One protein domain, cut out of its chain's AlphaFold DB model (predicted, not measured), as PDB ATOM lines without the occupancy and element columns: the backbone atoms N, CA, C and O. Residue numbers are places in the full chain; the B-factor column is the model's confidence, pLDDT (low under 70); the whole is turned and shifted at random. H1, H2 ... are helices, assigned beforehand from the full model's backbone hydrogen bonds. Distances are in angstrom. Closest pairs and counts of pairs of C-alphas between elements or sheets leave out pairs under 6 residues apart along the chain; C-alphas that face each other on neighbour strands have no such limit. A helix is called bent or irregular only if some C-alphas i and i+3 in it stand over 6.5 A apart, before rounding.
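Overview. This is residues 2 to 100 of the 296 residues of an uncharacterized protein of Terasakiispira papahanaumokuakeensis (UniProt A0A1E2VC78). Four helices, H1 to H4, stand side by side in an up-and-down bundle, in which H1 and H2 make a long helical hairpin and the shorter H3 and H4 pack along part of it. A fifth helix, H5, sticks out past one end as a tail with residues 89 to 100, and residues 25 to 30 of the loop between H1 and H2 stick out at the other end. The printed part has 99 residues, with five named helices in the order H1, H2, H3, H4, H5 and no named strand; the class is all helix. The whole is loose, with a radius of gyration of the C-alphas of 17.3 A, and spans 68 by 19 by 17 A, the tail and the loop adding to the length of the body.

Along the chain. H1 is residues 2 to 20, 26.8 A from first to last C-alpha, and begins at C-alpha 2 (208.705, 174.498, 147.382). H2, residues 31 to 53, is the longest at 33.3 A and ends at C-alpha 53 (203.232, 173.773, 156.299). H3 is residues 57 to 71, 21.5 A; it is only just irregular, with C-alphas 67 and 70 6.6 A apart. H4 is residues 75 to 86, 16.3 A. H5 is residues 90 to 99, 14.1 A, and ends at C-alpha 99 (178.505, 167.341, 137.467).

Arrangement. In the bundle, each helix runs against the one before it. The hairpin of H1 and H2 touches closest at the C-alphas of Thr 15 and Ala 38, 6.4 A apart, at a shallow tilt of 18 degrees. In the hairpin of H2 and H3 the closest C-alphas are those of Ala 45 and Val 64, 4.1 A apart, at a shallow tilt of 22 degrees. In the hairpin of H3 and H4 they are those of Ser 68 and Gly 75, 4.4 A apart, at a shallow tilt of 9 degrees. H4 touches H1, with residues 3 to 11 of H1 alone; the closest C-alphas are those of Val 4 and Thr 78, 4.9 A apart. H2 and H4 are near each other. H5 is apart from H1, H2, H3 and H4. Every O i to N i+4 pair is within hydrogen-bond range in H1, H2, H4 and H5; in H3, 9 of 11 are.

Size, cuts and confidence. The two C-alphas farthest apart are those of Gly 27 and Arg 99, at 68.2 A. Without the stretches that stand free, the body of 81 residues spans 45 by 17 by 17 A. The printed part has no cut and no long link; the links H2 to H3, H3 to H4 and H4 to H5 are tight, and H1 to H2 is short. The mean pLDDT of the printed part is 71.8; 37 residues are under 70, among them residues 21 to 32 and 85 to 100, and H5 has a mean of 48.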
ATOM      1  N   LYS A   2     207.316 174.264 147.854       77.00
ATOM      2  CA  LYS A   2     208.705 174.498 147.382       77.00
ATOM      3  C   LYS A   2     208.982 175.946 146.929       77.00
ATOM      4  O   LYS A   2     209.940 176.550 147.379       77.00
ATOM      5  N   ALA A   3     208.080 176.529 146.136       75.88
ATOM      6  CA  ALA A   3     208.195 177.919 145.680       75.88
ATOM      7  C   ALA A   3     208.045 178.980 146.795       75.88
ATOM      8  O   ALA A   3     208.623 180.053 146.687       75.88
ATOM      9  N   VAL A   4     207.303 178.682 147.872       78.12
ATOM     10  CA  VAL A   4     207.178 179.588 149.033       78.12
ATOM     11  C   VAL A   4     208.508 179.630 149.785       78.12
ATOM     12  O   VAL A   4     209.022 180.707 150.050       78.12
ATOM     13  N   PHE A   5     209.103 178.464 150.054       79.88
ATOM     14  CA  PHE A   5     210.416 178.377 150.698       79.88
ATOM     15  C   PHE A   5     211.534 178.978 149.848       79.88
ATOM     16  O   PHE A   5     212.396 179.656 150.393       79.88
ATOM     17  N   LEU A   6     211.489 178.790 148.525       82.44
ATOM     18  CA  LEU A   6     212.444 179.410 147.606       82.44
ATOM     19  C   LEU A   6     212.411 180.940 147.721       82.44
ATOM     20  O   LEU A   6     213.456 181.569 147.851       82.44
ATOM     21  N   GLY A   7     211.218 181.541 147.713       78.06
ATOM     22  CA  GLY A   7     211.103 182.992 147.823       78.06
ATOM     23  C   GLY A   7     211.489 183.519 149.212       78.06
ATOM     24  O   GLY A   7     212.150 184.544 149.286       78.06
ATOM     25  N   ILE A   8     211.185 182.794 150.299       84.88
ATOM     26  CA  ILE A   8     211.632 183.166 151.660       84.88
ATOM     27  C   ILE A   8     213.151 183.039 151.814       84.88
ATOM     28  O   ILE A   8     213.779 183.864 152.470       84.88
ATOM     29  N   GLY A   9     213.758 182.017 151.206       81.12
ATOM     30  CA  GLY A   9     215.212 181.879 151.161       81.12
ATOM     31  C   GLY A   9     215.864 183.011 150.365       81.12
ATOM     32  O   GLY A   9     216.891 183.543 150.772       81.12
ATOM     33  N   SER A  10     215.232 183.441 149.272       79.25
ATOM     34  CA  SER A  10     215.713 184.576 148.485       79.25
ATOM     35  C   SER A  10     215.605 185.906 149.233       79.25
ATOM     36  O   SER A  10     216.519 186.720 149.129       79.25
ATOM     37  N   THR A  11     214.526 186.140 149.987       83.44
ATOM     38  CA  THR A  11     214.410 187.344 150.823       83.44
ATOM     39  C   THR A  11     215.367 187.295 152.010       83.44
ATOM     40  O   THR A  11     215.925 188.330 152.345       83.44
ATOM     41  N   LEU A  12     215.653 186.109 152.569       84.88
ATOM     42  CA  LEU A  12     216.681 185.938 153.603       84.88
ATOM     43  C   LEU A  12     218.065 186.345 153.093       84.88
ATOM     44  O   LEU A  12     218.752 187.112 153.754       84.88
ATOM     45  N   LEU A  13     218.470 185.848 151.919       79.88
ATOM     46  CA  LEU A  13     219.762 186.187 151.313       79.88
ATOM     47  C   LEU A  13     219.894 187.693 151.080       79.88
ATOM     48  O   LEU A  13     220.950 188.265 151.333       79.88
ATOM     49  N   TRP A  14     218.811 188.341 150.654       82.56
ATOM     50  CA  TRP A  14     218.784 189.789 150.494       82.56
ATOM     51  C   TRP A  14     218.902 190.525 151.837       82.56
ATOM     52  O   TRP A  14     219.716 191.437 151.958       82.56
ATOM     53  N   THR A  15     218.167 190.101 152.871       81.62
ATOM     54  CA  THR A  15     218.277 190.671 154.224       81.62
ATOM     55  C   THR A  15     219.676 190.476 154.817       81.62
ATOM     56  O   THR A  15     220.201 191.389 155.441       81.62
ATOM     57  N   LEU A  16     220.313 189.323 154.594       78.69
ATOM     58  CA  LEU A  16     221.699 189.081 155.007       78.69
ATOM     59  C   LEU A  16     222.684 189.971 154.240       78.69
ATOM     60  O   LEU A  16     223.619 190.489 154.840       78.69
ATOM     61  N   GLY A  17     222.439 190.210 152.949       75.56
ATOM     62  CA  GLY A  17     223.202 191.170 152.151       75.56
ATOM     63  C   GLY A  17     223.084 192.606 152.670       75.56
ATOM     64  O   GLY A  17     224.074 193.327 152.663       75.56
ATOM     65  N   LEU A  18     221.916 193.006 153.187       74.88
ATOM     66  CA  LEU A  18     221.755 194.303 153.860       74.88
ATOM     67  C   LEU A  18     222.541 194.397 155.171       74.88
ATOM     68  O   LEU A  18     223.043 195.466 155.488       74.88
ATOM     69  N   ILE A  19     222.632 193.300 155.927       75.12
ATOM     70  CA  ILE A  19     223.378 193.253 157.194       75.12
ATOM     71  C   ILE A  19     224.893 193.280 156.942       75.12
ATOM     72  O   ILE A  19     225.631 193.855 157.733       75.12
ATOM     73  N   GLN A  20     225.356 192.640 155.864       73.06
ATOM     74  CA  GLN A  20     226.776 192.571 155.505       73.06
ATOM     75  C   GLN A  20     227.268 193.765 154.687       73.06
ATOM     76  O   GLN A  20     228.467 194.020 154.660       73.06
ATOM     77  N   GLY A  21     226.379 194.459 153.975       64.06
ATOM     78  CA  GLY A  21     226.749 195.647 153.224       64.06
ATOM     79  C   GLY A  21     227.093 196.788 154.175       64.06
ATOM     80  O   GLY A  21     226.272 197.144 155.017       64.06
ATOM     81  N   ASP A  22     228.269 197.392 153.996       54.12
ATOM     82  CA  ASP A  22     228.728 198.616 154.671       54.12
ATOM     83  C   ASP A  22     227.900 199.855 154.251       54.12
ATOM     84  O   ASP A  22     228.417 200.896 153.851       54.12
ATOM     85  N   TYR A  23     226.570 199.766 154.327       57.38
ATOM     86  CA  TYR A  23     225.658 200.894 154.132       57.38
ATOM     87  C   TYR A  23     225.693 201.877 155.311       57.38
ATOM     88  O   TYR A  23     225.125 202.965 155.239       57.38
ATOM     89  N   SER A  24     226.385 201.516 156.388       53.56
ATOM     90  CA  SER A  24     226.596 202.355 157.558       53.56
ATOM     91  C   SER A  24     227.803 203.263 157.350       53.56
ATOM     92  O   SER A  24     228.886 203.014 157.881       53.56
ATOM     93  N   ARG A  25     227.630 204.368 156.615       57.03
ATOM     94  CA  ARG A  25     228.534 205.507 156.823       57.03
ATOM     95  C   ARG A  25     228.322 206.021 158.255       57.03
ATOM     96  O   ARG A  25     227.174 206.226 158.653       57.03
ATOM     97  N   PRO A  26     229.389 206.230 159.045       53.94
ATOM     98  CA  PRO A  26     229.245 206.715 160.411       53.94
ATOM     99  C   PRO A  26     228.572 208.098 160.406       53.94
ATOM    100  O   PRO A  26     229.139 209.055 159.886       53.94
ATOM    101  N   GLY A  27     227.362 208.190 160.970       57.81
ATOM    102  CA  GLY A  27     226.635 209.452 161.176       57.81
ATOM    103  C   GLY A  27     225.229 209.552 160.568       57.81
ATOM    104  O   GLY A  27     224.500 210.472 160.929       57.81
ATOM    105  N   GLU A  28     224.805 208.625 159.703       57.12
ATOM    106  CA  GLU A  28     223.437 208.616 159.158       57.12
ATOM    107  C   GLU A  28     222.528 207.662 159.949       57.12
ATOM    108  O   GLU A  28     222.819 206.480 160.097       57.12
ATOM    109  N   SER A  29     221.403 208.169 160.460       53.69
ATOM    110  CA  SER A  29     220.456 207.438 161.324       53.69
ATOM    111  C   SER A  29     219.458 206.543 160.571       53.69
ATOM    112  O   SER A  29     218.580 205.929 161.176       53.69
ATOM    113  N   VAL A  30     219.570 206.469 159.245       54.62
ATOM    114  CA  VAL A  30     218.586 205.832 158.355       54.62
ATOM    115  C   VAL A  30     218.906 204.373 157.925       54.62
ATOM    116  O   VAL A  30     217.972 203.700 157.490       54.62
ATOM    117  N   PRO A  31     220.106 203.775 158.115       68.81
ATOM    118  CA  PRO A  31     220.327 202.359 157.766       68.81
ATOM    119  C   PRO A  31     219.742 201.338 158.761       68.81
ATOM    120  O   PRO A  31     219.264 200.279 158.357       68.81
ATOM    121  N   GLU A  32     219.737 201.629 160.065       69.06
ATOM    122  CA  GLU A  32     219.481 200.606 161.096       69.06
ATOM    123  C   GLU A  32     218.002 200.207 161.205       69.06
ATOM    124  O   GLU A  32     217.658 199.024 161.236       69.06
ATOM    125  N   ALA A  33     217.099 201.192 161.195       70.56
ATOM    126  CA  ALA A  33     215.658 200.955 161.293       70.56
ATOM    127  C   ALA A  33     215.124 200.099 160.130       70.56
ATOM    128  O   ALA A  33     214.248 199.254 160.328       70.56
ATOM    129  N   LEU A  34     215.682 200.276 158.927       73.56
ATOM    130  CA  LEU A  34     215.345 199.478 157.748       73.56
ATOM    131  C   LEU A  34     215.797 198.022 157.892       73.56
ATOM    132  O   LEU A  34     215.047 197.121 157.513       73.56
ATOM    133  N   ILE A  35     216.971 197.780 158.481       78.75
ATOM    134  CA  ILE A  35     217.466 196.424 158.754       78.75
ATOM    135  C   ILE A  35     216.545 195.723 159.758       78.75
ATOM    136  O   ILE A  35     216.078 194.617 159.480       78.75
ATOM    137  N   TYR A  36     216.201 196.375 160.875       80.00
ATOM    138  CA  TYR A  36     215.266 195.803 161.852       80.00
ATOM    139  C   TYR A  36     213.899 195.514 161.227       80.00
ATOM    140  O   TYR A  36     213.340 194.432 161.420       80.00
ATOM    141  N   PHE A  37     213.380 196.442 160.423       80.75
ATOM    142  CA  PHE A  37     212.110 196.264 159.728       80.75
ATOM    143  C   PHE A  37     212.153 195.099 158.727       80.75
ATOM    144  O   PHE A  37     211.223 194.292 158.685       80.75
ATOM    145  N   ALA A  38     213.245 194.953 157.970       82.94
ATOM    146  CA  ALA A  38     213.445 193.837 157.052       82.94
ATOM    147  C   ALA A  38     213.516 192.496 157.801       82.94
ATOM    148  O   ALA A  38     212.821 191.553 157.431       82.94
ATOM    149  N   VAL A  39     214.282 192.408 158.891       85.50
ATOM    150  CA  VAL A  39     214.398 191.179 159.695       85.50
ATOM    151  C   VAL A  39     213.046 190.775 160.296       85.50
ATOM    152  O   VAL A  39     212.652 189.611 160.196       85.50
ATOM    153  N   ILE A  40     212.297 191.729 160.861       86.81
ATOM    154  CA  ILE A  40     210.959 191.476 161.421       86.81
ATOM    155  C   ILE A  40     209.996 191.016 160.323       86.81
ATOM    156  O   ILE A  40     209.294 190.018 160.491       86.81
ATOM    157  N   SER A  41     209.982 191.710 159.183       86.62
ATOM    158  CA  SER A  41     209.106 191.388 158.055       86.62
ATOM    159  C   SER A  41     209.398 189.993 157.488       86.62
ATOM    160  O   SER A  41     208.483 189.186 157.289       86.62
ATOM    161  N   TRP A  42     210.682 189.644 157.352       92.38
ATOM    162  CA  TRP A  42     211.112 188.299 156.981       92.38
ATOM    163  C   TRP A  42     210.645 187.247 157.997       92.38
ATOM    164  O   TRP A  42     210.089 186.216 157.609       92.38
ATOM    165  N   GLY A  43     210.796 187.525 159.295       88.62
ATOM    166  CA  GLY A  43     210.342 186.641 160.370       88.62
ATOM    167  C   GLY A  43     208.836 186.368 160.311       88.62
ATOM    168  O   GLY A  43     208.410 185.213 160.391       88.62
ATOM    169  N   VAL A  44     208.023 187.403 160.075       90.31
ATOM    170  CA  VAL A  44     206.568 187.264 159.882       90.31
ATOM    171  C   VAL A  44     206.255 186.380 158.669       90.31
ATOM    172  O   VAL A  44     205.399 185.492 158.758       90.31
ATOM    173  N   ALA A  45     206.970 186.556 157.553       88.88
ATOM    174  CA  ALA A  45     206.795 185.711 156.372       88.88
ATOM    175  C   ALA A  45     207.180 184.244 156.640       88.88
ATOM    176  O   ALA A  45     206.466 183.329 156.215       88.88
ATOM    177  N   PHE A  46     208.264 184.006 157.381       90.88
ATOM    178  CA  PHE A  46     208.720 182.669 157.755       90.88
ATOM    179  C   PHE A  46     207.716 181.945 158.663       90.88
ATOM    180  O   PHE A  46     207.339 180.804 158.378       90.88
ATOM    181  N   ILE A  47     207.195 182.622 159.694       91.31
ATOM    182  CA  ILE A  47     206.136 182.086 160.568       91.31
ATOM    183  C   ILE A  47     204.886 181.747 159.746       91.31
ATOM    184  O   ILE A  47     204.297 180.675 159.912       91.31
ATOM    185  N   GLY A  48     204.511 182.612 158.800       88.81
ATOM    186  CA  GLY A  48     203.417 182.344 157.869       88.81
ATOM    187  C   GLY A  48     203.635 181.077 157.035       88.81
ATOM    188  O   GLY A  48     202.714 180.273 156.875       88.81
ATOM    189  N   ALA A  49     204.853 180.841 156.542       86.88
ATOM    190  CA  ALA A  49     205.176 179.627 155.796       86.88
ATOM    191  C   ALA A  49     205.173 178.365 156.667       86.88
ATOM    192  O   ALA A  49     204.710 177.319 156.204       86.88
ATOM    193  N   MET A  50     205.601 178.458 157.927       89.12
ATOM    194  CA  MET A  50     205.445 177.373 158.903       89.12
ATOM    195  C   MET A  50     203.967 177.064 159.161       89.12
ATOM    196  O   MET A  50     203.566 175.902 159.131       89.12
ATOM    197  N   ALA A  51     203.120 178.088 159.308       88.56
ATOM    198  CA  ALA A  51     201.674 177.909 159.436       88.56
ATOM    199  C   ALA A  51     201.047 177.261 158.187       88.56
ATOM    200  O   ALA A  51     200.166 176.408 158.315       88.56
ATOM    201  N   LEU A  52     201.519 177.610 156.981       87.00
ATOM    202  CA  LEU A  52     201.122 176.928 155.742       87.00
ATOM    203  C   LEU A  52     201.534 175.456 155.741       87.00
ATOM    204  O   LEU A  52     200.747 174.610 155.312       87.00
ATOM    205  N   TRP A  53     202.739 175.146 156.219       88.12
ATOM    206  CA  TRP A  53     203.232 173.773 156.299       88.12
ATOM    207  C   TRP A  53     202.440 172.938 157.311       88.12
ATOM    208  O   TRP A  53     202.058 171.812 157.004       88.12
ATOM    209  N   ALA A  54     202.071 173.529 158.448       87.56
ATOM    210  CA  ALA A  54     201.200 172.928 159.459       87.56
ATOM    211  C   ALA A  54     199.719 172.810 159.029       87.56
ATOM    212  O   ALA A  54     198.866 172.421 159.823       87.56
ATOM    213  N   GLY A  55     199.374 173.180 157.789       85.50
ATOM    214  CA  GLY A  55     198.023 173.050 157.238       85.50
ATOM    215  C   GLY A  55     197.074 174.217 157.537       85.50
ATOM    216  O   GLY A  55     195.959 174.242 157.009       85.50
ATOM    217  N   LYS A  56     197.498 175.239 158.296       86.25
ATOM    218  CA  LYS A  56     196.707 176.452 158.587       86.25
ATOM    219  C   LYS A  56     196.740 177.433 157.406       86.25
ATOM    220  O   LYS A  56     197.305 178.522 157.484       86.25
ATOM    221  N   ARG A  57     196.098 177.050 156.294       80.62
ATOM    222  CA  ARG A  57     196.192 177.746 154.993       80.62
ATOM    223  C   ARG A  57     195.828 179.234 155.040       80.62
ATOM    224  O   ARG A  57     196.585 180.047 154.528       80.62
ATOM    225  N   LYS A  58     194.698 179.607 155.654       76.88
ATOM    226  CA  LYS A  58     194.216 181.006 155.658       76.88
ATOM    227  C   LYS A  58     195.160 181.947 156.414       76.88
ATOM    228  O   LYS A  58     195.582 182.959 155.865       76.88
ATOM    229  N   ALA A  59     195.520 181.574 157.642       77.81
ATOM    230  CA  ALA A  59     196.426 182.357 158.481       77.81
ATOM    231  C   ALA A  59     197.842 182.411 157.888       77.81
ATOM    232  O   ALA A  59     198.452 183.476 157.838       77.81
ATOM    233  N   GLY A  60     198.332 181.281 157.367       83.12
ATOM    234  CA  GLY A  60     199.651 181.208 156.755       83.12
ATOM    235  C   GLY A  60     199.785 182.078 155.502       83.12
ATOM    236  O   GLY A  60     200.762 182.811 155.380       83.12
ATOM    237  N   VAL A  61     198.793 182.081 154.596       81.19
ATOM    238  CA  VAL A  61     198.832 182.958 153.407       81.19
ATOM    239  C   VAL A  61     198.825 184.432 153.805       81.19
ATOM    240  O   VAL A  61     199.568 185.216 153.213       81.19
ATOM    241  N   LEU A  62     198.020 184.810 154.801       81.56
ATOM    242  CA  LEU A  62     197.941 186.192 155.270       81.56
ATOM    243  C   LEU A  62     199.289 186.672 155.828       81.56
ATOM    244  O   LEU A  62     199.787 187.708 155.400       81.56
ATOM    245  N   MET A  63     199.917 185.889 156.709       80.25
ATOM    246  CA  MET A  63     201.226 186.230 157.280       80.25
ATOM    247  C   MET A  63     202.338 186.289 156.226       80.25
ATOM    248  O   MET A  63     203.108 187.245 156.221       80.25
ATOM    249  N   VAL A  64     202.389 185.333 155.286       86.38
ATOM    250  CA  VAL A  64     203.369 185.375 154.179       86.38
ATOM    251  C   VAL A  64     203.181 186.627 153.326       86.38
ATOM    252  O   VAL A  64     204.162 187.234 152.911       86.38
ATOM    253  N   THR A  65     201.933 187.028 153.079       80.12
ATOM    254  CA  THR A  65     201.607 188.232 152.304       80.12
ATOM    255  C   THR A  65     202.099 189.492 153.014       80.12
ATOM    256  O   THR A  65     202.818 190.279 152.405       80.12
ATOM    257  N   ILE A  66     201.770 189.655 154.300       81.81
ATOM    258  CA  ILE A  66     202.159 190.830 155.096       81.81
ATOM    259  C   ILE A  66     203.686 190.946 155.176       81.81
ATOM    260  O   ILE A  66     204.231 191.997 154.858       81.81
ATOM    261  N   GLY A  67     204.379 189.852 155.506       79.50
ATOM    262  CA  GLY A  67     205.841 189.844 155.610       79.50
ATOM    263  C   GLY A  67     206.584 189.911 154.268       79.50
ATOM    264  O   GLY A  67     207.791 190.105 154.243       79.50
ATOM    265  N   SER A  68     205.901 189.745 153.128       82.12
ATOM    266  CA  SER A  68     206.539 189.831 151.800       82.12
ATOM    267  C   SER A  68     206.360 191.192 151.122       82.12
ATOM    268  O   SER A  68     207.080 191.482 150.169       82.12
ATOM    269  N   ILE A  69     205.435 192.039 151.593       77.94
ATOM    270  CA  ILE A  69     205.177 193.371 151.009       77.94
ATOM    271  C   ILE A  69     206.422 194.265 151.061       77.94
ATOM    272  O   ILE A  69     206.655 195.051 150.149       77.94
ATOM    273  N   CYS A  70     207.251 194.105 152.090       73.56
ATOM    274  CA  CYS A  70     208.452 194.913 152.292       73.56
ATOM    275  C   CYS A  70     209.601 194.557 151.335       73.56
ATOM    276  O   CYS A  70     210.578 195.291 151.266       73.56
ATOM    277  N   PHE A  71     209.487 193.454 150.588       72.75
ATOM    278  CA  PHE A  71     210.554 192.912 149.744       72.75
ATOM    279  C   PHE A  71     210.250 193.029 148.248       72.75
ATOM    280  O   PHE A  71     210.624 192.153 147.474       72.75
ATOM    281  N   LEU A  72     209.537 194.063 147.803       67.19
ATOM    282  CA  LEU A  72     209.264 194.276 146.376       67.19
ATOM    283  C   LEU A  72     210.594 194.504 145.626       67.19
ATOM    284  O   LEU A  72     211.298 195.445 145.977       67.19
ATOM    285  N   PRO A  73     210.977 193.689 144.617       60.50
ATOM    286  CA  PRO A  73     210.178 192.713 143.860       60.50
ATOM    287  C   PRO A  73     210.276 191.237 144.311       60.50
ATOM    288  O   PRO A  73     209.416 190.437 143.945       60.50
ATOM    289  N   LEU A  74     211.281 190.847 145.097       60.75
ATOM    290  CA  LEU A  74     211.535 189.459 145.533       60.75
ATOM    291  C   LEU A  74     210.353 188.813 146.287       60.75
ATOM    292  O   LEU A  74     210.041 187.637 146.083       60.75
ATOM    293  N   GLY A  75     209.633 189.600 147.087       58.03
ATOM    294  CA  GLY A  75     208.445 189.198 147.838       58.03
ATOM    295  C   GLY A  75     207.236 188.821 146.971       58.03
ATOM    296  O   GLY A  75     206.287 188.201 147.457       58.03
ATOM    297  N   PHE A  76     207.246 189.126 145.667       65.25
ATOM    298  CA  PHE A  76     206.173 188.689 144.768       65.25
ATOM    299  C   PHE A  76     206.169 187.175 144.545       65.25
ATOM    300  O   PHE A  76     205.094 186.579 144.423       65.25
ATOM    301  N   ILE A  77     207.342 186.532 144.519       71.69
ATOM    302  CA  ILE A  77     207.452 185.081 144.305       71.69
ATOM    303  C   ILE A  77     206.775 184.338 145.465       71.69
ATOM    304  O   ILE A  77     205.981 183.417 145.239       71.69
ATOM    305  N   THR A  78     207.015 184.782 146.703       69.31
ATOM    306  CA  THR A  78     206.354 184.265 147.911       69.31
ATOM    307  C   THR A  78     204.855 184.514 147.902       69.31
ATOM    308  O   THR A  78     204.093 183.588 148.179       69.31
ATOM    309  N   LEU A  79     204.415 185.719 147.529       72.19
ATOM    310  CA  LEU A  79     203.002 186.097 147.424       72.19
ATOM    311  C   LEU A  79     202.214 185.200 146.457       72.19
ATOM    312  O   LEU A  79     201.173 184.641 146.820       72.19
ATOM    313  N   PHE A  80     202.719 185.011 145.234       69.50
ATOM    314  CA  PHE A  80     202.073 184.154 144.235       69.50
ATOM    315  C   PHE A  80     202.075 182.684 144.653       69.50
ATOM    316  O   PHE A  80     201.062 181.991 144.514       69.50
ATOM    317  N   ALA A  81     203.191 182.202 145.203       70.44
ATOM    318  CA  ALA A  81     203.295 180.832 145.681       70.44
ATOM    319  C   ALA A  81     202.345 180.565 146.862       70.44
ATOM    320  O   ALA A  81     201.699 179.515 146.895       70.44
ATOM    321  N   ALA A  82     202.206 181.513 147.793       66.75
ATOM    322  CA  ALA A  82     201.288 181.422 148.923       66.75
ATOM    323  C   ALA A  82     199.828 181.424 148.457       66.75
ATOM    324  O   ALA A  82     199.063 180.545 148.854       66.75
ATOM    325  N   ARG A  83     199.449 182.320 147.534       66.44
ATOM    326  CA  ARG A  83     198.099 182.334 146.941       66.44
ATOM    327  C   ARG A  83     197.763 181.036 146.216       66.44
ATOM    328  O   ARG A  83     196.662 180.522 146.383       66.44
ATOM    329  N   ARG A  84     198.711 180.456 145.474       70.06
ATOM    330  CA  ARG A  84     198.509 179.167 144.791       70.06
ATOM    331  C   ARG A  84     198.283 178.007 145.767       70.06
ATOM    332  O   ARG A  84     197.569 177.072 145.434       70.06
ATOM    333  N   VAL A  85     198.877 178.065 146.959       67.12
ATOM    334  CA  VAL A  85     198.679 177.066 148.025       67.12
ATOM    335  C   VAL A  85     197.389 177.328 148.822       67.12
ATOM    336  O   VAL A  85     196.737 176.382 149.269       67.12
ATOM    337  N   GLY A  86     197.005 178.597 148.994       52.66
ATOM    338  CA  GLY A  86     195.785 179.019 149.690       52.66
ATOM    339  C   GLY A  86     194.506 178.924 148.864       52.66
ATOM    340  O   GLY A  86     193.428 178.827 149.448       52.66
ATOM    341  N   GLY A  87     194.615 178.912 147.532       50.16
ATOM    342  CA  GLY A  87     193.516 178.633 146.613       50.16
ATOM    343  C   GLY A  87     192.942 177.247 146.884       50.16
ATOM    344  O   GLY A  87     193.504 176.227 146.487       50.16
ATOM    345  N   GLY A  88     191.845 177.213 147.630       42.16
ATOM    346  CA  GLY A  88     191.133 175.994 147.957       42.16
ATOM    347  C   GLY A  88     190.506 175.362 146.718       42.16
ATOM    348  O   GLY A  88     189.710 175.983 146.024       42.16
ATOM    349  N   ASP A  89     190.826 174.082 146.544       44.97
ATOM    350  CA  ASP A  89     189.949 173.054 145.990       44.97
ATOM    351  C   ASP A  89     189.771 173.004 144.457       44.97
ATOM    352  O   ASP A  89     188.666 173.118 143.920       44.97
ATOM    353  N   GLN A  90     190.864 172.679 143.752       45.44
ATOM    354  CA  GLN A  90     190.798 172.059 142.415       45.44
ATOM    355  C   GLN A  90     189.896 170.808 142.405       45.44
ATOM    356  O   GLN A  90     189.201 170.572 141.423       45.44
ATOM    357  N   GLY A  91     189.797 170.087 143.530       45.91
ATOM    358  CA  GLY A  91     188.859 168.977 143.703       45.91
ATOM    359  C   GLY A  91     187.387 169.402 143.661       45.91
ATOM    360  O   GLY A  91     186.553 168.646 143.164       45.91
ATOM    361  N   SER A  92     187.045 170.621 144.098       45.59
ATOM    362  CA  SER A  92     185.682 171.156 143.962       45.59
ATOM    363  C   SER A  92     185.365 171.571 142.525       45.59
ATOM    364  O   SER A  92     184.231 171.401 142.084       45.59
ATOM    365  N   LEU A  93     186.357 172.063 141.774       49.59
ATOM    366  CA  LEU A  93     186.215 172.411 140.360       49.59
ATOM    367  C   LEU A  93     186.089 171.161 139.485       49.59
ATOM    368  O   LEU A  93     185.238 171.137 138.601       49.59
ATOM    369  N   ASP A  94     186.842 170.098 139.772       49.19
ATOM    370  CA  ASP A  94     186.729 168.827 139.050       49.19
ATOM    371  C   ASP A  94     185.444 168.069 139.411       49.19
ATOM    372  O   ASP A  94     184.772 167.551 138.519       49.19
ATOM    373  N   LYS A  95     184.992 168.119 140.673       47.34
ATOM    374  CA  LYS A  95     183.647 167.643 141.058       47.34
ATOM    375  C   LYS A  95     182.529 168.468 140.401       47.34
ATOM    376  O   LYS A  95     181.490 167.914 140.044       47.34
ATOM    377  N   ARG A  96     182.729 169.776 140.191       47.00
ATOM    378  CA  ARG A  96     181.801 170.643 139.433       47.00
ATOM    379  C   ARG A  96     181.838 170.358 137.926       47.00
ATOM    380  O   ARG A  96     180.783 170.412 137.306       47.00
ATOM    381  N   ARG A  97     182.993 169.999 137.352       50.94
ATOM    382  CA  ARG A  97     183.148 169.572 135.944       50.94
ATOM    383  C   ARG A  97     182.535 168.199 135.678       50.94
ATOM    384  O   ARG A  97     181.881 168.027 134.660       50.94
ATOM    385  N   GLN A  98     182.670 167.258 136.613       50.50
ATOM    386  CA  GLN A  98     182.003 165.954 136.537       50.50
ATOM    387  C   GLN A  98     180.474 166.082 136.617       50.50
ATOM    388  O   GLN A  98     179.770 165.358 135.922       50.50
ATOM    389  N   ARG A  99     179.950 167.043 137.396       48.84
ATOM    390  CA  ARG A  99     178.505 167.341 137.467       48.84
ATOM    391  C   ARG A  99     177.970 168.194 136.314       48.84
ATOM    392  O   ARG A  99     176.760 168.254 136.138       48.84
ATOM    393  N   ALA A 100     178.826 168.883 135.561       45.62
ATOM    394  CA  ALA A 100     178.401 169.782 134.486       45.62
ATOM    395  C   ALA A 100     178.183 169.081 133.133       45.62
ATOM    396  O   ALA A 100     177.729 169.736 132.202       45.62
TER     397      ALA A 100